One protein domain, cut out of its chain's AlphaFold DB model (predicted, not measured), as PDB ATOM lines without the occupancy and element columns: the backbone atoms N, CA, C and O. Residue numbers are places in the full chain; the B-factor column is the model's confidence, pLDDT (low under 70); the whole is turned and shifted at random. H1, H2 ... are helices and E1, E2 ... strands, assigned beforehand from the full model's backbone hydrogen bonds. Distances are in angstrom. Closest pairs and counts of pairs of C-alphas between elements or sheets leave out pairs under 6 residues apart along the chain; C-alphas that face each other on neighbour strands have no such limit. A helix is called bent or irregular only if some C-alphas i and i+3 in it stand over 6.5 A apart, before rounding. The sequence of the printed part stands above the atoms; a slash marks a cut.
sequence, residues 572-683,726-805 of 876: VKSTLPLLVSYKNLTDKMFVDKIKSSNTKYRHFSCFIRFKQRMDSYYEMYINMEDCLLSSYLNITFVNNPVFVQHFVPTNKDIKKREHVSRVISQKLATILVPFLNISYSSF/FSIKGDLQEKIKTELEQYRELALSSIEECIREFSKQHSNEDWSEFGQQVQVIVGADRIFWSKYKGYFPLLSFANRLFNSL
ATOM      1  N   VAL A 572      50.202  -3.891  52.189       91.56
ATOM      2  CA  VAL A 572      48.816  -3.776  52.697       91.56
ATOM      3  C   VAL A 572      47.812  -4.577  51.854       91.56
ATOM      4  O   VAL A 572      46.880  -5.168  52.388       91.56
ATOM      5  N   LYS A 573      48.075  -4.705  50.552       92.62
ATOM      6  CA  LYS A 573      47.266  -5.443  49.579       92.62
ATOM      7  C   LYS A 573      47.050  -6.918  49.925       92.62
ATOM      8  O   LYS A 573      46.016  -7.491  49.594       92.62
ATOM      9  N   SER A 574      48.029  -7.551  50.564       92.56
ATOM     10  CA  SER A 574      47.949  -8.967  50.943       92.56
ATOM     11  C   SER A 574      47.330  -9.163  52.327       92.56
ATOM     12  O   SER A 574      46.991 -10.284  52.693       92.56
ATOM     13  N   THR A 575      47.124  -8.085  53.085       88.69
ATOM     14  CA  THR A 575      46.665  -8.131  54.479       88.69
ATOM     15  C   THR A 575      45.300  -8.793  54.626       88.69
ATOM     16  O   THR A 575      45.182  -9.818  55.297       88.69
ATOM     17  N   LEU A 576      44.259  -8.231  54.005       90.75
ATOM     18  CA  LEU A 576      42.903  -8.756  54.147       90.75
ATOM     19  C   LEU A 576      42.766 -10.176  53.562       90.75
ATOM     20  O   LEU A 576      42.162 -11.008  54.236       90.75
ATOM     21  N   PRO A 577      43.368 -10.520  52.400       93.75
ATOM     22  CA  PRO A 577      43.392 -11.896  51.906       93.75
ATOM     23  C   PRO A 577      43.973 -12.903  52.908       93.75
ATOM     24  O   PRO A 577      43.407 -13.986  53.088       93.75
ATOM     25  N   LEU A 578      45.071 -12.549  53.587       91.31
ATOM     26  CA  LEU A 578      45.692 -13.391  54.614       91.31
ATOM     27  C   LEU A 578      44.784 -13.549  55.840       91.31
ATOM     28  O   LEU A 578      44.553 -14.672  56.290       91.31
ATOM     29  N   LEU A 579      44.219 -12.446  56.341       87.88
ATOM     30  CA  LEU A 579      43.312 -12.462  57.492       87.88
ATOM     31  C   LEU A 579      42.035 -13.259  57.208       87.88
ATOM     32  O   LEU A 579      41.618 -14.051  58.047       87.88
ATOM     33  N   VAL A 580      41.433 -13.096  56.026       90.19
ATOM     34  CA  VAL A 580      40.244 -13.854  55.600       90.19
ATOM     35  C   VAL A 580      40.562 -15.340  55.493       90.19
ATOM     36  O   VAL A 580      39.784 -16.169  55.958       90.19
ATOM     37  N   SER A 581      41.711 -15.690  54.910       91.12
ATOM     38  CA  SER A 581      42.131 -17.090  54.783       91.12
ATOM     39  C   SER A 581      42.306 -17.741  56.154       91.12
ATOM     40  O   SER A 581      41.805 -18.842  56.380       91.12
ATOM     41  N   TYR A 582      42.936 -17.031  57.091       88.06
ATOM     42  CA  TYR A 582      43.104 -17.512  58.460       88.06
ATOM     43  C   TYR A 582      41.780 -17.584  59.232       88.06
ATOM     44  O   TYR A 582      41.512 -18.574  59.916       88.06
ATOM     45  N   LYS A 583      40.907 -16.583  59.079       87.00
ATOM     46  CA  LYS A 583      39.566 -16.576  59.671       87.00
ATOM     47  C   LYS A 583      38.745 -17.773  59.192       87.00
ATOM     48  O   LYS A 583      38.180 -18.484  60.013       87.00
ATOM     49  N   ASN A 584      38.735 -18.045  57.887       88.69
ATOM     50  CA  ASN A 584      38.013 -19.179  57.312       88.69
ATOM     51  C   ASN A 584      38.536 -20.524  57.837       88.69
ATOM     52  O   ASN A 584      37.742 -21.420  58.121       88.69
ATOM     53  N   LEU A 585      39.860 -20.664  57.991       87.88
ATOM     54  CA  LEU A 585      40.461 -21.848  58.608       87.88
ATOM     55  C   LEU A 585      39.996 -22.002  60.063       87.88
ATOM     56  O   LEU A 585      39.543 -23.073  60.455       87.88
ATOM     57  N   THR A 586      40.048 -20.914  60.831       82.75
ATOM     58  CA  THR A 586      39.624 -20.872  62.238       82.75
ATOM     59  C   THR A 586      38.138 -21.221  62.384       82.75
ATOM     60  O   THR A 586      37.773 -22.032  63.231       82.75
ATOM     61  N   ASP A 587      37.276 -20.675  61.521       83.88
ATOM     62  CA  ASP A 587      35.840 -20.968  61.488       83.88
ATOM     63  C   ASP A 587      35.572 -22.443  61.149       83.88
ATOM     64  O   ASP A 587      34.721 -23.083  61.771       83.88
ATOM     65  N   LYS A 588      36.320 -23.013  60.195       86.12
ATOM     66  CA  LYS A 588      36.225 -24.436  59.844       86.12
ATOM     67  C   LYS A 588      36.636 -25.324  61.018       86.12
ATOM     68  O   LYS A 588      35.873 -26.211  61.392       86.12
ATOM     69  N   MET A 589      37.784 -25.040  61.638       82.44
ATOM     70  CA  MET A 589      38.244 -25.738  62.842       82.44
ATOM     71  C   MET A 589      37.187 -25.666  63.950       82.44
ATOM     72  O   MET A 589      36.875 -26.675  64.571       82.44
ATOM     73  N   PHE A 590      36.569 -24.503  64.159       77.62
ATOM     74  CA  PHE A 590      35.503 -24.320  65.144       77.62
ATOM     75  C   PHE A 590      34.282 -25.208  64.873       77.62
ATOM     76  O   PHE A 590      33.807 -25.904  65.772       77.62
ATOM     77  N   VAL A 591      33.798 -25.240  63.630       78.69
ATOM     78  CA  VAL A 591      32.649 -26.068  63.235       78.69
ATOM     79  C   VAL A 591      32.959 -27.563  63.337       78.69
ATOM     80  O   VAL A 591      32.130 -28.319  63.848       78.69
ATOM     81  N   ASP A 592      34.131 -27.992  62.868       78.12
ATOM     82  CA  ASP A 592      34.540 -29.398  62.891       78.12
ATOM     83  C   ASP A 592      34.647 -29.914  64.335       78.12
ATOM     84  O   ASP A 592      34.197 -31.023  64.631       78.12
ATOM     85  N   LYS A 593      35.140 -29.078  65.258       70.25
ATOM     86  CA  LYS A 593      35.275 -29.422  66.683       70.25
ATOM     87  C   LYS A 593      33.931 -29.455  67.416       70.25
ATOM     88  O   LYS A 593      33.732 -30.347  68.232       70.25
ATOM     89  N   ILE A 594      32.983 -28.563  67.096       69.12
ATOM     90  CA  ILE A 594      31.602 -28.643  67.626       69.12
ATOM     91  C   ILE A 594      30.922 -29.950  67.196       69.12
ATOM     92  O   ILE A 594      30.179 -30.552  67.968       69.12
ATOM     93  N   LYS A 595      31.142 -30.376  65.946       69.69
ATOM     94  CA  LYS A 595      30.502 -31.570  65.372       69.69
ATOM     95  C   LYS A 595      31.138 -32.872  65.834       69.69
ATOM     96  O   LYS A 595      30.451 -33.890  65.889       69.69
ATOM     97  N   SER A 596      32.435 -32.872  66.136       64.12
ATOM     98  CA  SER A 596      33.075 -34.032  66.735       64.12
ATOM     99  C   SER A 596      32.563 -34.175  68.167       64.12
ATOM    100  O   SER A 596      33.007 -33.456  69.052       64.12
ATOM    101  N   SER A 597      31.671 -35.131  68.426       48.97
ATOM    102  CA  SER A 597      31.183 -35.526  69.764       48.97
ATOM    103  C   SER A 597      32.292 -36.037  70.708       48.97
ATOM    104  O   SER A 597      32.024 -36.702  71.705       48.97
ATOM    105  N   ASN A 598      33.551 -35.805  70.346       49.22
ATOM    106  CA  ASN A 598      34.747 -36.337  70.948       49.22
ATOM    107  C   ASN A 598      35.256 -35.315  71.966       49.22
ATOM    108  O   ASN A 598      35.652 -34.207  71.609       49.22
ATOM    109  N   THR A 599      35.304 -35.722  73.227       50.00
ATOM    110  CA  THR A 599      35.829 -35.017  74.410       50.00
ATOM    111  C   THR A 599      37.329 -34.671  74.339       50.00
ATOM    112  O   THR A 599      37.967 -34.454  75.367       50.00
ATOM    113  N   LYS A 600      37.926 -34.631  73.139       50.44
ATOM    114  CA  LYS A 600      39.358 -34.385  72.921       50.44
ATOM    115  C   LYS A 600      39.765 -32.939  73.183       50.44
ATOM    116  O   LYS A 600      40.839 -32.729  73.722       50.44
ATOM    117  N   TYR A 601      38.921 -31.969  72.836       54.06
ATOM    118  CA  TYR A 601      39.245 -30.555  73.019       54.06
ATOM    119  C   TYR A 601      38.736 -30.092  74.381       54.06
ATOM    120  O   TYR A 601      37.610 -29.607  74.512       54.06
ATOM    121  N   ARG A 602      39.545 -30.306  75.422       57.41
ATOM    122  CA  ARG A 602      39.133 -29.976  76.793       57.41
ATOM    123  C   ARG A 602      38.938 -28.456  76.950       57.41
ATOM    124  O   ARG A 602      38.061 -28.031  77.695       57.41
ATOM    125  N   HIS A 603      39.644 -27.633  76.167       65.94
ATOM    126  CA  HIS A 603      39.761 -26.179  76.366       65.94
ATOM    127  C   HIS A 603      38.977 -25.321  75.350       65.94
ATOM    128  O   HIS A 603      39.469 -24.318  74.827       65.94
ATOM    129  N   PHE A 604      37.724 -25.692  75.061       65.69
ATOM    130  CA  PHE A 604      36.877 -25.018  74.058       65.69
ATOM    131  C   PHE A 604      36.621 -23.519  74.341       65.69
ATOM    132  O   PHE A 604      36.480 -22.717  73.417       65.69
ATOM    133  N   SER A 605      36.616 -23.108  75.613       64.94
ATOM    134  CA  SER A 605      36.453 -21.706  76.031       64.94
ATOM    135  C   SER A 605      37.589 -20.794  75.544       64.94
ATOM    136  O   SER A 605      37.324 -19.672  75.104       64.94
ATOM    137  N   CYS A 606      38.837 -21.276  75.556       65.56
ATOM    138  CA  CYS A 606      39.999 -20.558  75.023       65.56
ATOM    139  C   CYS A 606      39.850 -20.318  73.518       65.56
ATOM    140  O   CYS A 606      40.114 -19.219  73.026       65.56
ATOM    141  N   PHE A 607      39.338 -21.316  72.795       70.12
ATOM    142  CA  PHE A 607      39.118 -21.200  71.359       70.12
ATOM    143  C   PHE A 607      38.012 -20.192  71.008       70.12
ATOM    144  O   PHE A 607      38.182 -19.391  70.089       70.12
ATOM    145  N   ILE A 608      36.916 -20.149  71.781       69.25
ATOM    146  CA  ILE A 608      35.867 -19.124  71.623       69.25
ATOM    147  C   ILE A 608      36.450 -17.715  71.790       69.25
ATOM    148  O   ILE A 608      36.182 -16.846  70.959       69.25
ATOM    149  N   ARG A 609      37.257 -17.478  72.834       70.38
ATOM    150  CA  ARG A 609      37.880 -16.163  73.085       70.38
ATOM    151  C   ARG A 609      38.808 -15.753  71.950       70.38
ATOM    152  O   ARG A 609      38.731 -14.625  71.466       70.38
ATOM    153  N   PHE A 610      39.647 -16.683  71.495       72.94
ATOM    154  CA  PHE A 610      40.523 -16.461  70.351       72.94
ATOM    155  C   PHE A 610      39.732 -16.064  69.109       72.94
ATOM    156  O   PHE A 610      40.025 -15.046  68.486       72.94
ATOM    157  N   LYS A 611      38.678 -16.823  68.793       74.25
ATOM    158  CA  LYS A 611      37.804 -16.553  67.655       74.25
ATOM    159  C   LYS A 611      37.145 -15.176  67.758       74.25
ATOM    160  O   LYS A 611      37.212 -14.415  66.802       74.25
ATOM    161  N   GLN A 612      36.566 -14.823  68.908       73.50
ATOM    162  CA  GLN A 612      35.963 -13.499  69.129       73.50
ATOM    163  C   GLN A 612      36.972 -12.369  68.900       73.50
ATOM    164  O   GLN A 612      36.645 -11.337  68.309       73.50
ATOM    165  N   ARG A 613      38.216 -12.564  69.346       73.38
ATOM    166  CA  ARG A 613      39.280 -11.588  69.136       73.38
ATOM    167  C   ARG A 613      39.695 -11.511  67.669       73.38
ATOM    168  O   ARG A 613      39.848 -10.407  67.155       73.38
ATOM    169  N   MET A 614      39.836 -12.651  66.996       76.31
ATOM    170  CA  MET A 614      40.120 -12.727  65.564       76.31
ATOM    171  C   MET A 614      39.021 -12.046  64.737       76.31
ATOM    172  O   MET A 614      39.339 -11.263  63.848       76.31
ATOM    173  N   ASP A 615      37.748 -12.264  65.077       76.31
ATOM    174  CA  ASP A 615      36.603 -11.590  64.457       76.31
ATOM    175  C   ASP A 615      36.703 -10.066  64.655       76.31
ATOM    176  O   ASP A 615      36.639  -9.317  63.686       76.31
ATOM    177  N   SER A 616      36.975  -9.590  65.878       74.75
ATOM    178  CA  SER A 616      37.184  -8.157  66.142       74.75
ATOM    179  C   SER A 616      38.353  -7.562  65.349       74.75
ATOM    180  O   SER A 616      38.285  -6.401  64.945       74.75
ATOM    181  N   TYR A 617      39.432  -8.320  65.150       73.88
ATOM    182  CA  TYR A 617      40.569  -7.876  64.347       73.88
ATOM    183  C   TYR A 617      40.235  -7.827  62.865       73.88
ATOM    184  O   TYR A 617      40.558  -6.847  62.201       73.88
ATOM    185  N   TYR A 618      39.572  -8.858  62.354       82.56
ATOM    186  CA  TYR A 618      39.072  -8.886  60.990       82.56
ATOM    187  C   TYR A 618      38.162  -7.682  60.703       82.56
ATOM    188  O   TYR A 618      38.381  -6.986  59.712       82.56
ATOM    189  N   GLU A 619      37.226  -7.382  61.611       82.50
ATOM    190  CA  GLU A 619      36.332  -6.224  61.507       82.50
ATOM    191  C   GLU A 619      37.091  -4.892  61.463       82.50
ATOM    192  O   GLU A 619      36.689  -3.968  60.760       82.50
ATOM    193  N   MET A 620      38.226  -4.771  62.152       81.81
ATOM    194  CA  MET A 620      39.042  -3.560  62.062       81.81
ATOM    195  C   MET A 620      39.587  -3.351  60.639       81.81
ATOM    196  O   MET A 620      39.450  -2.260  60.096       81.81
ATOM    197  N   TYR A 621      40.164  -4.386  60.020       82.38
ATOM    198  CA  TYR A 621      40.831  -4.263  58.715       82.38
ATOM    199  C   TYR A 621      39.871  -4.253  57.525       82.38
ATOM    200  O   TYR A 621      40.154  -3.582  56.537       82.38
ATOM    201  N   ILE A 622      38.732  -4.946  57.596       85.94
ATOM    202  CA  ILE A 622      37.721  -4.868  56.527       85.94
ATOM    203  C   ILE A 622      37.086  -3.475  56.431       85.94
ATOM    204  O   ILE A 622      36.691  -3.057  55.346       85.94
ATOM    205  N   ASN A 623      37.011  -2.750  57.551       86.56
ATOM    206  CA  ASN A 623      36.479  -1.389  57.599       86.56
ATOM    207  C   ASN A 623      37.520  -0.320  57.221       86.56
ATOM    208  O   ASN A 623      37.163   0.848  57.085       86.56
ATOM    209  N   MET A 624      38.786  -0.702  57.021       86.88
ATOM    210  CA  MET A 624      39.801   0.183  56.456       86.88
ATOM    211  C   MET A 624      39.665   0.232  54.936       86.88
ATOM    212  O   MET A 624      39.887  -0.768  54.246       86.88
ATOM    213  N   GLU A 625      39.339   1.411  54.410       88.25
ATOM    214  CA  GLU A 625      39.043   1.601  52.992       88.25
ATOM    215  C   GLU A 625      40.219   1.198  52.092       88.25
ATOM    216  O   GLU A 625      40.037   0.387  51.184       88.25
ATOM    217  N   ASP A 626      41.435   1.663  52.378       87.31
ATOM    218  CA  ASP A 626      42.605   1.337  51.555       87.31
ATOM    219  C   ASP A 626      43.006  -0.134  51.641       87.31
ATOM    220  O   ASP A 626      43.440  -0.722  50.646       87.31
ATOM    221  N   CYS A 627      42.825  -0.771  52.801       89.94
ATOM    222  CA  CYS A 627      43.058  -2.207  52.939       89.94
ATOM    223  C   CYS A 627      42.072  -2.993  52.067       89.94
ATOM    224  O   CYS A 627      42.476  -3.891  51.328       89.94
ATOM    225  N   LEU A 628      40.794  -2.613  52.076       91.56
ATOM    226  CA  LEU A 628      39.764  -3.243  51.257       91.56
ATOM    227  C   LEU A 628      40.000  -3.014  49.753       91.56
ATOM    228  O   LEU A 628      39.970  -3.971  48.975       91.56
ATOM    229  N   LEU A 629      40.267  -1.770  49.337       93.56
ATOM    230  CA  LEU A 629      40.496  -1.408  47.935       93.56
ATOM    231  C   LEU A 629      41.756  -2.064  47.371       93.56
ATOM    232  O   LEU A 629      41.709  -2.659  46.294       93.56
ATOM    233  N   SER A 630      42.869  -2.007  48.107       94.75
ATOM    234  CA  SER A 630      44.121  -2.645  47.690       94.75
ATOM    235  C   SER A 630      43.953  -4.154  47.528       94.75
ATOM    236  O   SER A 630      44.397  -4.717  46.529       94.75
ATOM    237  N   SER A 631      43.232  -4.801  48.448       95.44
ATOM    238  CA  SER A 631      42.978  -6.244  48.414       95.44
ATOM    239  C   SER A 631      42.173  -6.690  47.195       95.44
ATOM    240  O   SER A 631      42.350  -7.817  46.736       95.44
ATOM    241  N   TYR A 632      41.333  -5.824  46.614       95.31
ATOM    242  CA  TYR A 632      40.629  -6.131  45.360       95.31
ATOM    243  C   TYR A 632      41.593  -6.335  44.183       95.31
ATOM    244  O   TYR A 632      41.302  -7.103  43.269       95.31
ATOM    245  N   LEU A 633      42.762  -5.685  44.219       95.81
ATOM    246  CA  LEU A 633      43.812  -5.827  43.208       95.81
ATOM    247  C   LEU A 633      44.696  -7.064  43.428       95.81
ATOM    248  O   LEU A 633      45.658  -7.265  42.676       95.81
ATOM    249  N   ASN A 634      44.424  -7.877  44.457       96.31
ATOM    250  CA  ASN A 634      45.059  -9.176  44.632       96.31
ATOM    251  C   ASN A 634      44.311 -10.233  43.812       96.31
ATOM    252  O   ASN A 634      43.117 -10.468  44.013       96.31
ATOM    253  N   ILE A 635      45.023 -10.919  42.917       95.31
ATOM    254  CA  ILE A 635      44.396 -11.882  41.996       95.31
ATOM    255  C   ILE A 635      43.689 -13.036  42.708       95.31
ATOM    256  O   ILE A 635      42.688 -13.547  42.213       95.31
ATOM    257  N   THR A 636      44.183 -13.435  43.883       93.00
ATOM    258  CA  THR A 636      43.590 -14.522  44.680       93.00
ATOM    259  C   THR A 636      42.322 -14.084  45.404       93.00
ATOM    260  O   THR A 636      41.589 -14.912  45.945       93.00
ATOM    261  N   PHE A 637      42.032 -12.782  45.384       94.25
ATOM    262  CA  PHE A 637      40.976 -12.169  46.168       94.25
ATOM    263  C   PHE A 637      39.943 -11.407  45.324       94.25
ATOM    264  O   PHE A 637      38.842 -11.185  45.809       94.25
ATOM    265  N   VAL A 638      40.212 -11.099  44.048       90.31
ATOM    266  CA  VAL A 638      39.353 -10.283  43.153       90.31
ATOM    267  C   VAL A 638      37.859 -10.666  43.110       90.31
ATOM    268  O   VAL A 638      36.997  -9.819  42.901       90.31
ATOM    269  N   ASN A 639      37.518 -11.942  43.316       87.25
ATOM    270  CA  ASN A 639      36.138 -12.452  43.292       87.25
ATOM    271  C   ASN A 639      35.605 -12.854  44.679       87.25
ATOM    272  O   ASN A 639      34.587 -13.547  44.771       87.25
ATOM    273  N   ASN A 640      36.289 -12.465  45.753       91.94
ATOM    274  CA  ASN A 640      35.928 -12.884  47.097       91.94
ATOM    275  C   ASN A 640      34.533 -12.341  47.498       91.94
ATOM    276  O   ASN A 640      34.227 -11.172  47.240       91.94
ATOM    277  N   PRO A 641      33.662 -13.156  48.132       88.62
ATOM    278  CA  PRO A 641      32.319 -12.729  48.540       88.62
ATOM    279  C   PRO A 641      32.306 -11.542  49.514       88.62
ATOM    280  O   PRO A 641      31.291 -10.844  49.576       88.62
ATOM    281  N   VAL A 642      33.414 -11.281  50.215       89.31
ATOM    282  CA  VAL A 642      33.582 -10.148  51.137       89.31
ATOM    283  C   VAL A 642      33.186  -8.812  50.497       89.31
ATOM    284  O   VAL A 642      32.489  -8.019  51.125       89.31
ATOM    285  N   PHE A 643      33.517  -8.576  49.223       89.50
ATOM    286  CA  PHE A 643      33.187  -7.307  48.561       89.50
ATOM    287  C   PHE A 643      31.686  -7.079  48.394       89.50
ATOM    288  O   PHE A 643      31.206  -5.961  48.539       89.50
ATOM    289  N   VAL A 644      30.931  -8.139  48.106       87.19
ATOM    290  CA  VAL A 644      29.471  -8.064  47.956       87.19
ATOM    291  C   VAL A 644      28.784  -7.919  49.315       87.19
ATOM    292  O   VAL A 644      27.709  -7.330  49.398       87.19
ATOM    293  N   GLN A 645      29.390  -8.469  50.369       86.38
ATOM    294  CA  GLN A 645      28.909  -8.332  51.742       86.38
ATOM    295  C   GLN A 645      29.158  -6.925  52.291       86.38
ATOM    296  O   GLN A 645      28.309  -6.403  53.004       86.38
ATOM    297  N   HIS A 646      30.287  -6.309  51.934       87.88
ATOM    298  CA  HIS A 646      30.641  -4.965  52.383       87.88
ATOM    299  C   HIS A 646      29.939  -3.871  51.557       87.88
ATOM    300  O   HIS A 646      29.352  -2.946  52.111       87.88
ATOM    301  N   PHE A 647      29.920  -3.994  50.225       87.44
ATOM    302  CA  PHE A 647      29.238  -3.055  49.326       87.44
ATOM    303  C   PHE A 647      27.846  -3.566  48.942       87.44
ATOM    304  O   PHE A 647      27.599  -3.994  47.809       87.44
ATOM    305  N   VAL A 648      26.925  -3.542  49.908       82.69
ATOM    306  CA  VAL A 648      25.546  -4.003  49.702       82.69
ATOM    307  C   VAL A 648      24.793  -3.026  48.784       82.69
ATOM    308  O   VAL A 648      24.679  -1.844  49.113       82.69
ATOM    309  N   PRO A 649      24.230  -3.485  47.648       78.56
ATOM    310  CA  PRO A 649      23.458  -2.615  46.773       78.56
ATOM    311  C   PRO A 649      22.147  -2.195  47.443       78.56
ATOM    312  O   PRO A 649      21.398  -3.025  47.956       78.56
ATOM    313  N   THR A 650      21.838  -0.901  47.378       72.25
ATOM    314  CA  THR A 650      20.574  -0.330  47.867       72.25
ATOM    315  C   THR A 650      19.367  -0.741  47.022       72.25
ATOM    316  O   THR A 650      18.260  -0.834  47.543       72.25
ATOM    317  N   ASN A 651      19.574  -1.028  45.732       72.62
ATOM    318  CA  ASN A 651      18.537  -1.494  44.815       72.62
ATOM    319  C   ASN A 651      18.747  -2.980  44.463       72.62
ATOM    320  O   ASN A 651      19.829  -3.367  44.017       72.62
ATOM    321  N   LYS A 652      17.703  -3.801  44.641       68.56
ATOM    322  CA  LYS A 652      17.726  -5.253  44.385       68.56
ATOM    323  C   LYS A 652      17.888  -5.607  42.901       68.56
ATOM    324  O   LYS A 652      18.341  -6.713  42.614       68.56
ATOM    325  N   ASP A 653      17.582  -4.680  41.995       63.94
ATOM    326  CA  ASP A 653      17.632  -4.907  40.544       63.94
ATOM    327  C   ASP A 653      19.045  -4.770  39.949       63.94
ATOM    328  O   ASP A 653      19.311  -5.234  38.839       63.94
ATOM    329  N   ILE A 654      19.990  -4.165  40.680       71.44
ATOM    330  CA  ILE A 654      21.369  -3.998  40.205       71.44
ATOM    331  C   ILE A 654      22.137  -5.305  40.414       71.44
ATOM    332  O   ILE A 654      22.203  -5.842  41.525       71.44
ATOM    333  N   LYS A 655      22.809  -5.795  39.361       82.12
ATOM    334  CA  LYS A 655      23.741  -6.924  39.479       82.12
ATOM    335  C   LYS A 655      24.782  -6.598  40.556       82.12
ATOM    336  O   LYS A 655      25.613  -5.711  40.372       82.12
ATOM    337  N   LYS A 656      24.777  -7.358  41.660       83.50
ATOM    338  CA  LYS A 656      25.651  -7.152  42.838       83.50
ATOM    339  C   LYS A 656      27.115  -6.873  42.470       83.50
ATOM    340  O   LYS A 656      27.760  -6.032  43.075       83.50
ATOM    341  N   ARG A 657      27.630  -7.565  41.450       80.12
ATOM    342  CA  ARG A 657      29.019  -7.432  40.983       80.12
ATOM    343  C   ARG A 657      29.290  -6.124  40.243       80.12
ATOM    344  O   ARG A 657      30.320  -5.508  40.471       80.12
ATOM    345  N   GLU A 658      28.362  -5.685  39.401       85.31
ATOM    346  CA  GLU A 658      28.478  -4.400  38.710       85.31
ATOM    347  C   GLU A 658      28.447  -3.240  39.712       85.31
ATOM    348  O   GLU A 658      29.193  -2.270  39.580       85.31
ATOM    349  N   HIS A 659      27.640  -3.379  40.770       89.38
ATOM    350  CA  HIS A 659      27.635  -2.435  41.879       89.38
ATOM    351  C   HIS A 659      29.009  -2.339  42.557       89.38
ATOM    352  O   HIS A 659      29.498  -1.226  42.743       89.38
ATOM    353  N   VAL A 660      29.646  -3.475  42.873       90.62
ATOM    354  CA  VAL A 660      31.000  -3.512  43.457       90.62
ATOM    355  C   VAL A 660      32.008  -2.805  42.549       90.62
ATOM    356  O   VAL A 660      32.666  -1.874  43.006       90.62
ATOM    357  N   SER A 661      32.082  -3.163  41.260       90.56
ATOM    358  CA  SER A 661      33.015  -2.522  40.317       90.56
ATOM    359  C   SER A 661      32.803  -1.010  40.226       90.56
ATOM    360  O   SER A 661      33.770  -0.255  40.200       90.56
ATOM    361  N   ARG A 662      31.544  -0.551  40.229       92.81
ATOM    362  CA  ARG A 662      31.200   0.878  40.204       92.81
ATOM    363  C   ARG A 662      31.634   1.609  41.479       92.81
ATOM    364  O   ARG A 662      32.107   2.738  41.395       92.81
ATOM    365  N   VAL A 663      31.445   1.004  42.655       94.00
ATOM    366  CA  VAL A 663      31.856   1.604  43.937       94.00
ATOM    367  C   VAL A 663      33.380   1.670  44.031       94.00
ATOM    368  O   VAL A 663      33.925   2.715  44.379       94.00
ATOM    369  N   ILE A 664      34.070   0.587  43.667       95.00
ATOM    370  CA  ILE A 664      35.535   0.533  43.675       95.00
ATOM    371  C   ILE A 664      36.115   1.534  42.674       95.00
ATOM    372  O   ILE A 664      37.027   2.273  43.036       95.00
ATOM    373  N   SER A 665      35.564   1.643  41.458       96.81
ATOM    374  CA  SER A 665      36.053   2.623  40.480       96.81
ATOM    375  C   SER A 665      35.869   4.064  40.949       96.81
ATOM    376  O   SER A 665      36.756   4.888  40.750       96.81
ATOM    377  N   GLN A 666      34.761   4.373  41.629       96.38
ATOM    378  CA  GLN A 666      34.507   5.694  42.205       96.38
ATOM    379  C   GLN A 666      35.507   6.047  43.317       96.38
ATOM    380  O   GLN A 666      36.009   7.176  43.374       96.38
ATOM    381  N   LYS A 667      35.797   5.089  44.205       96.00
ATOM    382  CA  LYS A 667      36.760   5.267  45.297       96.00
ATOM    383  C   LYS A 667      38.187   5.410  44.760       96.00
ATOM    384  O   LYS A 667      38.851   6.393  45.072       96.00
ATOM    385  N   LEU A 668      38.607   4.534  43.842       96.69
ATOM    386  CA  LEU A 668      39.909   4.636  43.175       96.69
ATOM    387  C   LEU A 668      40.059   5.939  42.379       96.69
ATOM    388  O   LEU A 668      41.104   6.569  42.461       96.69
ATOM    389  N   ALA A 669      39.029   6.395  41.660       96.75
ATOM    390  CA  ALA A 669      39.083   7.685  40.967       96.75
ATOM    391  C   ALA A 669      39.320   8.842  41.946       96.75
ATOM    392  O   ALA A 669      40.111   9.732  41.666       96.75
ATOM    393  N   THR A 670      38.668   8.808  43.112       95.25
ATOM    394  CA  THR A 670      38.858   9.823  44.160       95.25
ATOM    395  C   THR A 670      40.288   9.807  44.699       95.25
ATOM    396  O   THR A 670      40.869  10.872  44.862       95.25
ATOM    397  N   ILE A 671      40.865   8.619  44.903       94.81
ATOM    398  CA  ILE A 671      42.258   8.459  45.337       94.81
ATOM    399  C   ILE A 671      43.235   8.964  44.275       94.81
ATOM    400  O   ILE A 671      44.202   9.627  44.616       94.81
ATOM    401  N   LEU A 672      43.020   8.648  42.995       96.38
ATOM    402  CA  LEU A 672      43.998   8.922  41.938       96.38
ATOM    403  C   LEU A 672      43.984  10.370  41.430       96.38
ATOM    404  O   LEU A 672      45.006  10.822  40.915       96.38
ATOM    405  N   VAL A 673      42.866  11.094  41.560       95.44
ATOM    406  CA  VAL A 673      42.725  12.480  41.071       95.44
ATOM    407  C   VAL A 673      43.855  13.404  41.566       95.44
ATOM    408  O   VAL A 673      44.533  13.968  40.700       95.44
ATOM    409  N   PRO A 674      44.150  13.496  42.883       93.56
ATOM    410  CA  PRO A 674      45.209  14.375  43.386       93.56
ATOM    411  C   PRO A 674      46.594  14.044  42.821       93.56
ATOM    412  O   PRO A 674      47.364  14.928  42.459       93.56
ATOM    413  N   PHE A 675      46.901  12.754  42.648       95.25
ATOM    414  CA  PHE A 675      48.188  12.319  42.095       95.25
ATOM    415  C   PHE A 675      48.337  12.668  40.613       95.25
ATOM    416  O   PHE A 675      49.424  13.027  40.142       95.25
ATOM    417  N   LEU A 676      47.250  12.523  39.852       96.44
ATOM    418  CA  LEU A 676      47.244  12.843  38.433       96.44
ATOM    419  C   LEU A 676      47.403  14.346  38.224       96.44
ATOM    420  O   LEU A 676      48.177  14.719  37.344       96.44
ATOM    421  N   ASN A 677      46.767  15.183  39.049       94.38
ATOM    422  CA  ASN A 677      46.920  16.638  39.006       94.38
ATOM    423  C   ASN A 677      46.666  17.190  37.579       94.38
ATOM    424  O   ASN A 677      47.459  17.957  37.017       94.38
ATOM    425  N   ILE A 678      45.557  16.740  36.971       95.44
ATOM    426  CA  ILE A 678      45.084  17.137  35.637       95.44
ATOM    427  C   ILE A 678      43.759  17.897  35.783       95.44
ATOM    428  O   ILE A 678      42.853  17.400  36.442       95.44
ATOM    429  N   SER A 679      43.624  19.038  35.106       95.31
ATOM    430  CA  SER A 679      42.384  19.825  35.021       95.31
ATOM    431  C   SER A 679      41.955  20.002  33.565       95.31
ATOM    432  O   SER A 679      42.794  20.116  32.665       95.31
ATOM    433  N   TYR A 680      40.648  20.075  33.320       93.75
ATOM    434  CA  TYR A 680      40.125  20.495  32.023       93.75
ATOM    435  C   TYR A 680      40.293  22.005  31.829       93.75
ATOM    436  O   TYR A 680      40.038  22.781  32.748       93.75
ATOM    437  N   SER A 681      40.729  22.424  30.638       85.62
ATOM    438  CA  SER A 681      40.797  23.841  30.256       85.62
ATOM    439  C   SER A 681      39.391  24.395  30.015       85.62
ATOM    440  O   SER A 681      38.607  23.774  29.295       85.62
ATOM    441  N   SER A 682      39.076  25.575  30.554       65.25
ATOM    442  CA  SER A 682      37.709  26.123  30.580       65.25
ATOM    443  C   SER A 682      37.175  26.629  29.224       65.25
ATOM    444  O   SER A 682      35.992  26.952  29.118       65.25
ATOM    445  N   PHE A 683      37.997  26.692  28.171       49.69
ATOM    446  CA  PHE A 683      37.577  27.137  26.836       49.69
ATOM    447  C   PHE A 683      37.453  25.968  25.849       49.69
ATOM    448  O   PHE A 683      38.444  25.490  25.291       49.69
ATOM    449  N   PHE A 726      39.288  17.831  40.175       91.44
ATOM    450  CA  PHE A 726      38.087  17.000  40.174       91.44
ATOM    451  C   PHE A 726      37.305  17.083  38.863       91.44
ATOM    452  O   PHE A 726      36.416  16.249  38.648       91.44
ATOM    453  N   SER A 727      37.676  17.981  37.943       92.94
ATOM    454  CA  SER A 727      37.020  18.112  36.640       92.94
ATOM    455  C   SER A 727      37.082  16.817  35.822       92.94
ATOM    456  O   SER A 727      36.182  16.536  35.033       92.94
ATOM    457  N   ILE A 728      38.137  16.009  36.004       94.38
ATOM    458  CA  ILE A 728      38.350  14.750  35.272       94.38
ATOM    459  C   ILE A 728      37.722  13.524  35.954       94.38
ATOM    460  O   ILE A 728      37.770  12.423  35.403       94.38
ATOM    461  N   LYS A 729      37.157  13.672  37.163       94.88
ATOM    462  CA  LYS A 729      36.779  12.543  38.032       94.88
ATOM    463  C   LYS A 729      35.823  11.556  37.356       94.88
ATOM    464  O   LYS A 729      35.997  10.349  37.511       94.88
ATOM    465  N   GLY A 730      34.830  12.059  36.619       94.31
ATOM    466  CA  GLY A 730      33.838  11.230  35.926       94.31
ATOM    467  C   GLY A 730      34.458  10.363  34.827       94.31
ATOM    468  O   GLY A 730      34.312   9.141  34.850       94.31
ATOM    469  N   ASP A 731      35.224  10.981  33.926       94.75
ATOM    470  CA  ASP A 731      35.882  10.277  32.818       94.75
ATOM    471  C   ASP A 731      36.965   9.309  33.330       94.75
ATOM    472  O   ASP A 731      37.165   8.221  32.783       94.75
ATOM    473  N   LEU A 732      37.650   9.669  34.423       96.75
ATOM    474  CA  LEU A 732      38.596   8.786  35.101       96.75
ATOM    475  C   LEU A 732      37.889   7.569  35.713       96.75
ATOM    476  O   LEU A 732      38.359   6.444  35.544       96.75
ATOM    477  N   GLN A 733      36.757   7.767  36.393       97.38
ATOM    478  CA  GLN A 733      35.969   6.682  36.979       97.38
ATOM    479  C   GLN A 733      35.506   5.675  35.919       97.38
ATOM    480  O   GLN A 733      35.549   4.467  36.172       97.38
ATOM    481  N   GLU A 734      35.066   6.146  34.751       96.19
ATOM    482  CA  GLU A 734      34.655   5.279  33.644       96.19
ATOM    483  C   GLU A 734      35.831   4.440  33.132       96.19
ATOM    484  O   GLU A 734      35.727   3.214  33.069       96.19
ATOM    485  N   LYS A 735      36.989   5.069  32.888       96.50
ATOM    486  CA  LYS A 735      38.212   4.358  32.480       96.50
ATOM    487  C   LYS A 735      38.658   3.314  33.503       96.50
ATOM    488  O   LYS A 735      38.971   2.188  33.124       96.50
ATOM    489  N   ILE A 736      38.651   3.657  34.795       97.88
ATOM    490  CA  ILE A 736      38.985   2.711  35.870       97.88
ATOM    491  C   ILE A 736      37.985   1.554  35.891       97.88
ATOM    492  O   ILE A 736      38.393   0.409  36.056       97.88
ATOM    493  N   LYS A 737      36.683   1.817  35.711       96.75
ATOM    494  CA  LYS A 737      35.664   0.758  35.660       96.75
ATOM    495  C   LYS A 737      35.969  -0.234  34.532       96.75
ATOM    496  O   LYS A 737      35.962  -1.436  34.784       96.75
ATOM    497  N   THR A 738      36.294   0.261  33.337       96.56
ATOM    498  CA  THR A 738      36.681  -0.583  32.198       96.56
ATOM    499  C   THR A 738      37.937  -1.404  32.498       96.56
ATOM    500  O   THR A 738      37.933  -2.614  32.277       96.56
ATOM    501  N   GLU A 739      38.991  -0.793  33.056       97.44
ATOM    502  CA  GLU A 739      40.196  -1.538  33.448       97.44
ATOM    503  C   GLU A 739      39.897  -2.592  34.528       97.44
ATOM    504  O   GLU A 739      40.444  -3.686  34.459       97.44
ATOM    505  N   LEU A 740      39.018  -2.316  35.503       96.56
ATOM    506  CA  LEU A 740      38.645  -3.274  36.559       96.56
ATOM    507  C   LEU A 740      37.916  -4.499  36.004       96.56
ATOM    508  O   LEU A 740      38.133  -5.612  36.486       96.56
ATOM    509  N   GLU A 741      37.043  -4.303  35.018       94.25
ATOM    510  CA  GLU A 741      36.328  -5.393  34.350       94.25
ATOM    511  C   GLU A 741      37.307  -6.291  33.583       94.25
ATOM    512  O   GLU A 741      37.317  -7.505  33.798       94.25
ATOM    513  N   GLN A 742      38.207  -5.689  32.800       95.88
ATOM    514  CA  GLN A 742      39.253  -6.409  32.064       95.88
ATOM    515  C   GLN A 742      40.247  -7.112  33.003       95.88
ATOM    516  O   GLN A 742      40.578  -8.281  32.802       95.88
ATOM    517  N   TYR A 743      40.695  -6.424  34.059       96.81
ATOM    518  CA  TYR A 743      41.577  -6.975  35.086       96.81
ATOM    519  C   TYR A 743      40.965  -8.214  35.722       96.81
ATOM    520  O   TYR A 743      41.631  -9.237  35.850       96.81
ATOM    521  N   ARG A 744      39.684  -8.147  36.086       94.69
ATOM    522  CA  ARG A 744      38.979  -9.266  36.705       94.69
ATOM    523  C   ARG A 744      38.888 -10.468  35.769       94.69
ATOM    524  O   ARG A 744      39.122 -11.588  36.213       94.69
ATOM    525  N   GLU A 745      38.528 -10.264  34.506       94.88
ATOM    526  CA  GLU A 745      38.450 -11.353  33.525       94.88
ATOM    527  C   GLU A 745      39.808 -12.030  33.320       94.88
ATOM    528  O   GLU A 745      39.895 -13.260  33.364       94.88
ATOM    529  N   LEU A 746      40.872 -11.234  33.186       96.50
ATOM    530  CA  LEU A 746      42.229 -11.749  33.025       96.50
ATOM    531  C   LEU A 746      42.751 -12.428  34.299       96.50
ATOM    532  O   LEU A 746      43.349 -13.495  34.231       96.50
ATOM    533  N   ALA A 747      42.491 -11.860  35.477       95.19
ATOM    534  CA  ALA A 747      42.885 -12.461  36.748       95.19
ATOM    535  C   ALA A 747      42.265 -13.855  36.921       95.19
ATOM    536  O   ALA A 747      42.950 -14.783  37.348       95.19
ATOM    537  N   LEU A 748      40.999 -14.033  36.536       93.88
ATOM    538  CA  LEU A 748      40.311 -15.321  36.647       93.88
ATOM    539  C   LEU A 748      40.811 -16.364  35.653       93.88
ATOM    540  O   LEU A 748      40.862 -17.540  36.003       93.88
ATOM    541  N   SER A 749      41.179 -15.958  34.437       95.31
ATOM    542  CA  SER A 749      41.723 -16.887  33.444       95.31
ATOM    543  C   SER A 749      43.190 -17.250  33.712       95.31
ATOM    544  O   SER A 749      43.616 -18.348  33.359       95.31
ATOM    545  N   SER A 750      43.952 -16.376  34.379       95.81
ATOM    546  CA  SER A 750      45.392 -16.555  34.616       95.81
ATOM    547  C   SER A 750      45.772 -17.042  36.021       95.81
ATOM    548  O   SER A 750      46.932 -17.410  36.229       95.81
ATOM    549  N   ILE A 751      44.855 -17.065  37.000       95.50
ATOM    550  CA  ILE A 751      45.190 -17.393  38.401       95.50
ATOM    551  C   ILE A 751      45.844 -18.772  38.548       95.50
ATOM    552  O   ILE A 751      46.890 -18.887  39.183       95.50
ATOM    553  N   GLU A 752      45.292 -19.813  37.925       95.44
ATOM    554  CA  GLU A 752      45.836 -21.170  38.037       95.44
ATOM    555  C   GLU A 752      47.236 -21.285  37.425       95.44
ATOM    556  O   GLU A 752      48.086 -22.011  37.941       95.44
ATOM    557  N   GLU A 753      47.498 -20.562  36.333       96.31
ATOM    558  CA  GLU A 753      48.828 -20.495  35.731       96.31
ATOM    559  C   GLU A 753      49.826 -19.843  36.688       96.31
ATOM    560  O   GLU A 753      50.896 -20.404  36.922       96.31
ATOM    561  N   CYS A 754      49.451 -18.712  37.293       95.88
ATOM    562  CA  CYS A 754      50.298 -17.994  38.245       95.88
ATOM    563  C   CYS A 754      50.604 -18.850  39.485       95.88
ATOM    564  O   CYS A 754      51.749 -18.892  39.929       95.88
ATOM    565  N   ILE A 755      49.614 -19.586  40.007       95.12
ATOM    566  CA  ILE A 755      49.809 -20.526  41.123       95.12
ATOM    567  C   ILE A 755      50.779 -21.642  40.723       95.12
ATOM    568  O   ILE A 755      51.722 -21.928  41.458       95.12
ATOM    569  N   ARG A 756      50.593 -22.265  39.550       94.44
ATOM    570  CA  ARG A 756      51.494 -23.329  39.073       94.44
ATOM    571  C   ARG A 756      52.922 -22.830  38.888       94.44
ATOM    572  O   ARG A 756      53.860 -23.553  39.211       94.44
ATOM    573  N   GLU A 757      53.098 -21.632  38.342       95.12
ATOM    574  CA  GLU A 757      54.417 -21.032  38.160       95.12
ATOM    575  C   GLU A 757      55.093 -20.745  39.503       95.12
ATOM    576  O   GLU A 757      56.252 -21.115  39.686       95.12
ATOM    577  N   PHE A 758      54.354 -20.191  40.468       93.00
ATOM    578  CA  PHE A 758      54.856 -19.980  41.822       93.00
ATOM    579  C   PHE A 758      55.295 -21.295  42.480       93.00
ATOM    580  O   PHE A 758      56.423 -21.395  42.967       93.00
ATOM    581  N   SER A 759      54.448 -22.328  42.432       90.31
ATOM    582  CA  SER A 759      54.753 -23.642  43.010       90.31
ATOM    583  C   SER A 759      55.961 -24.313  42.351       90.31
ATOM    584  O   SER A 759      56.725 -24.990  43.029       90.31
ATOM    585  N   LYS A 760      56.183 -24.108  41.044       90.62
ATOM    586  CA  LYS A 760      57.392 -24.596  40.353       90.62
ATOM    587  C   LYS A 760      58.661 -23.900  40.841       90.62
ATOM    588  O   LYS A 760      59.690 -24.553  40.957       90.62
ATOM    589  N   GLN A 761      58.597 -22.597  41.115       89.00
ATOM    590  CA  GLN A 761      59.743 -21.831  41.623       89.00
ATOM    591  C   GLN A 761      60.133 -22.234  43.056       89.00
ATOM    592  O   GLN A 761      61.283 -22.045  43.441       89.00
ATOM    593  N   HIS A 762      59.204 -22.828  43.812       87.19
ATOM    594  CA  HIS A 762      59.363 -23.159  45.232       87.19
ATOM    595  C   HIS A 762      59.129 -24.656  45.515       87.19
ATOM    596  O   HIS A 762      58.721 -25.038  46.606       87.19
ATOM    597  N   SER A 763      59.409 -25.538  44.545       78.25
ATOM    598  CA  SER A 763      59.135 -26.984  44.653       78.25
ATOM    599  C   SER A 763      59.904 -27.702  45.769       78.25
ATOM    600  O   SER A 763      59.539 -28.809  46.146       78.25
ATOM    601  N   ASN A 764      60.985 -27.093  46.260       78.19
ATOM    602  CA  ASN A 764      61.856 -27.654  47.294       78.19
ATOM    603  C   ASN A 764      61.529 -27.120  48.698       78.19
ATOM    604  O   ASN A 764      62.233 -27.445  49.655       78.19
ATOM    605  N   GLU A 765      60.516 -26.262  48.828       82.56
ATOM    606  CA  GLU A 765      60.155 -25.661  50.105       82.56
ATOM    607  C   GLU A 765      59.106 -26.505  50.826       82.56
ATOM    608  O   GLU A 765      58.003 -26.730  50.340       82.56
ATOM    609  N   ASP A 766      59.483 -26.982  52.010       82.62
ATOM    610  CA  ASP A 766      58.606 -27.742  52.893       82.62
ATOM    611  C   ASP A 766      57.777 -26.770  53.746       82.62
ATOM    612  O   ASP A 766      58.255 -26.225  54.750       82.62
ATOM    613  N   TRP A 767      56.564 -26.479  53.279       84.00
ATOM    614  CA  TRP A 767      55.571 -25.664  53.975       84.00
ATOM    615  C   TRP A 767      54.389 -26.523  54.416       84.00
ATOM    616  O   TRP A 767      53.979 -27.445  53.715       84.00
ATOM    617  N   SER A 768      53.774 -26.163  55.546       87.50
ATOM    618  CA  SER A 768      52.458 -26.705  55.899       87.50
ATOM    619  C   SER A 768      51.420 -26.339  54.832       87.50
ATOM    620  O   SER A 768      51.587 -25.351  54.118       87.50
ATOM    621  N   GLU A 769      50.315 -27.086  54.754       89.31
ATOM    622  CA  GLU A 769      49.231 -26.832  53.788       89.31
ATOM    623  C   GLU A 769      48.761 -25.366  53.825       89.31
ATOM    624  O   GLU A 769      48.708 -24.681  52.802       89.31
ATOM    625  N   PHE A 770      48.513 -24.834  55.028       90.44
ATOM    626  CA  PHE A 770      48.139 -23.430  55.193       90.44
ATOM    627  C   PHE A 770      49.303 -22.465  54.922       90.44
ATOM    628  O   PHE A 770      49.098 -21.386  54.366       90.44
ATOM    629  N   GLY A 771      50.535 -22.849  55.271       90.31
ATOM    630  CA  GLY A 771      51.733 -22.094  54.907       90.31
ATOM    631  C   GLY A 771      51.844 -21.901  53.394       90.31
ATOM    632  O   GLY A 771      52.037 -20.778  52.935       90.31
ATOM    633  N   GLN A 772      51.618 -22.954  52.608       91.69
ATOM    634  CA  GLN A 772      51.613 -22.878  51.149       91.69
ATOM    635  C   GLN A 772      50.510 -21.945  50.632       91.69
ATOM    636  O   GLN A 772      50.768 -21.124  49.751       91.69
ATOM    637  N   GLN A 773      49.303 -22.008  51.203       92.62
ATOM    638  CA  GLN A 773      48.209 -21.099  50.844       92.62
ATOM    639  C   GLN A 773      48.591 -19.625  51.066       92.62
ATOM    640  O   GLN A 773      48.373 -18.787  50.190       92.62
ATOM    641  N   VAL A 774      49.194 -19.311  52.216       92.94
ATOM    642  CA  VAL A 774      49.675 -17.964  52.560       92.94
ATOM    643  C   VAL A 774      50.725 -17.467  51.562       92.94
ATOM    644  O   VAL A 774      50.665 -16.322  51.113       92.94
ATOM    645  N   GLN A 775      51.658 -18.334  51.171       93.62
ATOM    646  CA  GLN A 775      52.717 -18.017  50.209       93.62
ATOM    647  C   GLN A 775      52.157 -17.757  48.807       93.62
ATOM    648  O   GLN A 775      52.536 -16.784  48.152       93.62
ATOM    649  N   VAL A 776      51.180 -18.560  48.381       94.25
ATOM    650  CA  VAL A 776      50.502 -18.413  47.088       94.25
ATOM    651  C   VAL A 776      49.788 -17.061  46.954       94.25
ATOM    652  O   VAL A 776      49.854 -16.462  45.880       94.25
ATOM    653  N   ILE A 777      49.158 -16.546  48.018       95.00
ATOM    654  CA  ILE A 777      48.440 -15.253  48.004       95.00
ATOM    655  C   ILE A 777      49.341 -14.097  47.550       95.00
ATOM    656  O   ILE A 777      48.900 -13.224  46.800       95.00
ATOM    657  N   VAL A 778      50.599 -14.089  47.995       93.94
ATOM    658  CA  VAL A 778      51.576 -13.044  47.654       93.94
ATOM    659  C   VAL A 778      52.326 -13.396  46.370       93.94
ATOM    660  O   VAL A 778      52.492 -12.559  45.482       93.94
ATOM    661  N   GLY A 779      52.758 -14.651  46.244       93.75
ATOM    662  CA  GLY A 779      53.572 -15.122  45.130       93.75
ATOM    663  C   GLY A 779      52.855 -15.089  43.783       93.75
ATOM    664  O   GLY A 779      53.397 -14.565  42.809       93.75
ATOM    665  N   ALA A 780      51.622 -15.598  43.723       94.75
ATOM    666  CA  ALA A 780      50.851 -15.626  42.484       94.75
ATOM    667  C   ALA A 780      50.493 -14.205  42.017       94.75
ATOM    668  O   ALA A 780      50.599 -13.901  40.828       94.75
ATOM    669  N   ASP A 781      50.142 -13.315  42.952       95.69
ATOM    670  CA  ASP A 781      49.863 -11.907  42.659       95.69
ATOM    671  C   ASP A 781      51.078 -11.195  42.045       95.69
ATOM    672  O   ASP A 781      50.958 -10.526  41.014       95.69
ATOM    673  N   ARG A 782      52.273 -11.405  42.606       94.00
ATOM    674  CA  ARG A 782      53.515 -10.846  42.060       94.00
ATOM    675  C   ARG A 782      53.770 -11.304  40.621       94.00
ATOM    676  O   ARG A 782      54.123 -10.478  39.775       94.00
ATOM    677  N   ILE A 783      53.583 -12.594  40.333       94.88
ATOM    678  CA  ILE A 783      53.744 -13.147  38.978       94.88
ATOM    679  C   ILE A 783      52.767 -12.469  38.018       94.88
ATOM    680  O   ILE A 783      53.188 -11.968  36.974       94.88
ATOM    681  N   PHE A 784      51.491 -12.361  38.390       96.19
ATOM    682  CA  PHE A 784      50.491 -11.697  37.558       96.19
ATOM    683  C   PHE A 784      50.865 -10.248  37.234       96.19
ATOM    684  O   PHE A 784      50.927  -9.873  36.062       96.19
ATOM    685  N   TRP A 785      51.174  -9.429  38.244       95.31
ATOM    686  CA  TRP A 785      51.498  -8.018  38.010       95.31
ATOM    687  C   TRP A 785      52.810  -7.836  37.242       95.31
ATOM    688  O   TRP A 785      52.940  -6.881  36.481       95.31
ATOM    689  N   SER A 786      53.764  -8.765  37.350       93.81
ATOM    690  CA  SER A 786      54.982  -8.721  36.531       93.81
ATOM    691  C   SER A 786      54.715  -8.934  35.035       93.81
ATOM    692  O   SER A 786      55.369  -8.293  34.211       93.81
ATOM    693  N   LYS A 787      53.730  -9.773  34.685       94.38
ATOM    694  CA  LYS A 787      53.357 -10.081  33.297       94.38
ATOM    695  C   LYS A 787      52.388  -9.056  32.712       94.38
ATOM    696  O   LYS A 787      52.557  -8.629  31.573       94.38
ATOM    697  N   TYR A 788      51.379  -8.659  33.487       95.62
ATOM    698  CA  TYR A 788      50.196  -7.987  32.945       95.62
ATOM    699  C   TYR A 788      50.048  -6.515  33.335       95.62
ATOM    700  O   TYR A 788      49.116  -5.866  32.866       95.62
ATOM    701  N   LYS A 789      50.962  -5.928  34.126       93.62
ATOM    702  CA  LYS A 789      50.826  -4.516  34.546       93.62
ATOM    703  C   LYS A 789      50.667  -3.518  33.393       93.62
ATOM    704  O   LYS A 789      50.035  -2.485  33.575       93.62
ATOM    705  N   GLY A 790      51.223  -3.815  32.215       93.12
ATOM    706  CA  GLY A 790      51.118  -2.953  31.033       93.12
ATOM    707  C   GLY A 790      49.713  -2.870  30.425       93.12
ATOM    708  O   GLY A 790      49.428  -1.901  29.730       93.12
ATOM    709  N   TYR A 791      48.837  -3.843  30.703       95.38
ATOM    710  CA  TYR A 791      47.455  -3.858  30.209       95.38
ATOM    711  C   TYR A 791      46.527  -2.941  31.014       95.38
ATOM    712  O   TYR A 791      45.482  -2.547  30.505       95.38
ATOM    713  N   PHE A 792      46.913  -2.583  32.243       96.62
ATOM    714  CA  PHE A 792      46.084  -1.807  33.166       96.62
ATOM    715  C   PHE A 792      46.855  -0.593  33.705       96.62
ATOM    716  O   PHE A 792      47.318  -0.629  34.845       96.62
ATOM    717  N   PRO A 793      47.096   0.464  32.906       96.19
ATOM    718  CA  PRO A 793      47.915   1.597  33.336       96.19
ATOM    719  C   PRO A 793      47.430   2.269  34.628       96.19
ATOM    720  O   PRO A 793      48.252   2.559  35.501       96.19
ATOM    721  N   LEU A 794      46.118   2.487  34.783       97.69
ATOM    722  CA  LEU A 794      45.554   3.123  35.978       97.69
ATOM    723  C   LEU A 794      45.588   2.184  37.184       97.69
ATOM    724  O   LEU A 794      45.993   2.600  38.272       97.69
ATOM    725  N   LEU A 795      45.219   0.913  37.004       97.75
ATOM    726  CA  LEU A 795      45.266  -0.055  38.104       97.75
ATOM    727  C   LEU A 795      46.694  -0.411  38.507       97.75
ATOM    728  O   LEU A 795      46.950  -0.634  39.684       97.75
ATOM    729  N   SER A 796      47.637  -0.427  37.567       96.62
ATOM    730  CA  SER A 796      49.067  -0.595  37.834       96.62
ATOM    731  C   SER A 796      49.601   0.567  38.668       96.62
ATOM    732  O   SER A 796      50.320   0.348  39.643       96.62
ATOM    733  N   PHE A 797      49.187   1.797  38.348       97.25
ATOM    734  CA  PHE A 797      49.527   2.966  39.149       97.25
ATOM    735  C   PHE A 797      48.933   2.883  40.564       97.25
ATOM    736  O   PHE A 797      49.676   3.008  41.535       97.25
ATOM    737  N   ALA A 798      47.642   2.561  40.703       96.94
ATOM    738  CA  ALA A 798      47.020   2.330  42.011       96.94
ATOM    739  C   ALA A 798      47.720   1.202  42.796       96.94
ATOM    740  O   ALA A 798      48.036   1.350  43.975       96.94
ATOM    741  N   ASN A 799      48.040   0.090  42.130       95.88
ATOM    742  CA  ASN A 799      48.757  -1.041  42.714       95.88
ATOM    743  C   ASN A 799      50.152  -0.632  43.213       95.88
ATOM    744  O   ASN A 799      50.581  -1.092  44.268       95.88
ATOM    745  N   ARG A 800      50.862   0.256  42.510       95.44
ATOM    746  CA  ARG A 800      52.146   0.810  42.968       95.44
ATOM    747  C   ARG A 800      51.995   1.657  44.236       95.44
ATOM    748  O   ARG A 800      52.817   1.518  45.146       95.44
ATOM    749  N   LEU A 801      50.961   2.498  44.309       95.56
ATOM    750  CA  LEU A 801      50.661   3.294  45.506       95.56
ATOM    751  C   LEU A 801      50.393   2.374  46.703       95.56
ATOM    752  O   LEU A 801      51.082   2.468  47.716       95.56
ATOM    753  N   PHE A 802      49.492   1.401  46.548       95.56
ATOM    754  CA  PHE A 802      49.174   0.452  47.617       95.56
ATOM    755  C   PHE A 802      50.357  -0.439  48.007       95.56
ATOM    756  O   PHE A 802      50.549  -0.724  49.183       95.56
ATOM    757  N   ASN A 803      51.210  -0.847  47.065       94.88
ATOM    758  CA  ASN A 803      52.407  -1.621  47.404       94.88
ATOM    759  C   ASN A 803      53.447  -0.816  48.196       94.88
ATOM    760  O   ASN A 803      54.262  -1.393  48.922       94.88
ATOM    761  N   SER A 804      53.395   0.513  48.107       93.44
ATOM    762  CA  SER A 804      54.219   1.401  48.927       93.44
ATOM    763  C   SER A 804      53.713   1.498  50.372       93.44
ATOM    764  O   SER A 804      54.465   1.960  51.226       93.44
ATOM    765  N   LEU A 805      52.492   1.029  50.672       92.38
ATOM    766  CA  LEU A 805      51.927   0.980  52.021       92.38
ATOM    767  C   LEU A 805      52.361  -0.301  52.765       92.38
ATOM    768  O   LEU A 805      52.028  -1.420  52.346       92.38
TER     769      LEU A 805
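Overview. This is residues 572 to 683 and 726 to 805 of the 876 residues of the protein "BED-type domain-containing protein" of Naumovozyma castellii (strain ATCC 76901 / BCRC 22586 / CBS 4309 / NBRC 1992 / NRRL Y-12630) (UniProt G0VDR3). A long helical hairpin, H1 and H2, makes one end of an elongated body, and residues 595 to 600 at its turn stick out. H3, H5, H6, H7 and H8 are crossed helices packed on one another, with long H6 crossing H5 and then meeting H7, which packs on H1 of the hairpin with residues 774 to 778; E1 and the stretch to Phe 683 make the opposite end. The printed part has 192 residues with eight named helices and one named strand, H1 H2 H3 H4 H5 E1 H6 H7 H8, mostly helix. It is only just loose, close to compact: radius of gyration of the C-alphas 19.6 A, spans 78 by 43 by 31 A.

Arrangement. Start at H1, residues 572 to 595, and H2, residues 604 to 622: this hairpin touches at Leu 579 and Tyr 618, closest C-alphas 6.6 A, at a shallow tilt of 27 degrees. Residues 572 to 577 alone of H1 touch H3, residues 625 to 632, closest C-alphas Lys 573 and Ser 631, 4.5 A. H4, residues 642 to 646, touches residues 656 to 660 alone of H5, residues 656 to 676, closest C-alphas Val 644 and Lys 656, 6.5 A. E1, residues 678 to 680, pairs with no named strand. Residues 726 to 741 alone of H6, residues 726 to 761, touch H5, only just about perpendicular at 70.3 degrees, closest C-alphas Ala 669 and Gln 733, 5.2 A. Further on, H6 touches H7, residues 769 to 791, closest C-alphas Cys 754 and Ala 780, 4.9 A. H7 and H8, residues 793 to 803, form a hairpin, closest C-alphas Lys 789 and Ser 796, 5.4 A. Every O i to N i+4 pair is within hydrogen-bond range in H2, H3, H4 and H8, against 18 of 20 in H1, 15 of 17 in H5, 28 of 32 in H6 and 15 of 19 in H7.

Along the chain. Find C-alpha 572 at (48.816, -3.776, 52.697), where H1 begins its 35.6 A. H6 runs 44.5 A with a kink of 53 degrees near residue 750; H8 ends at C-alpha 803, (52.407, -1.621, 47.404). Irregular spots, by C-alphas, are 573 to 576 in H1, 7.1 A; 671 to 674 in H5, only just, 6.9 A; 727 to 730 in H6, 7.6 A; and 787 to 790 in H7, 7.8 A.

Size, cuts and confidence. The C-alphas farthest apart, of Thr 599 and Phe 683, are 78.3 A apart. Residues 684 to 725 are not printed, and C-alphas 683 and 726 are 16.8 A apart across this cut; of the links printed whole, none is long. Look for pLDDT under 70 at residues 594 to 606, 608, 652 to 653 and 682 to 683.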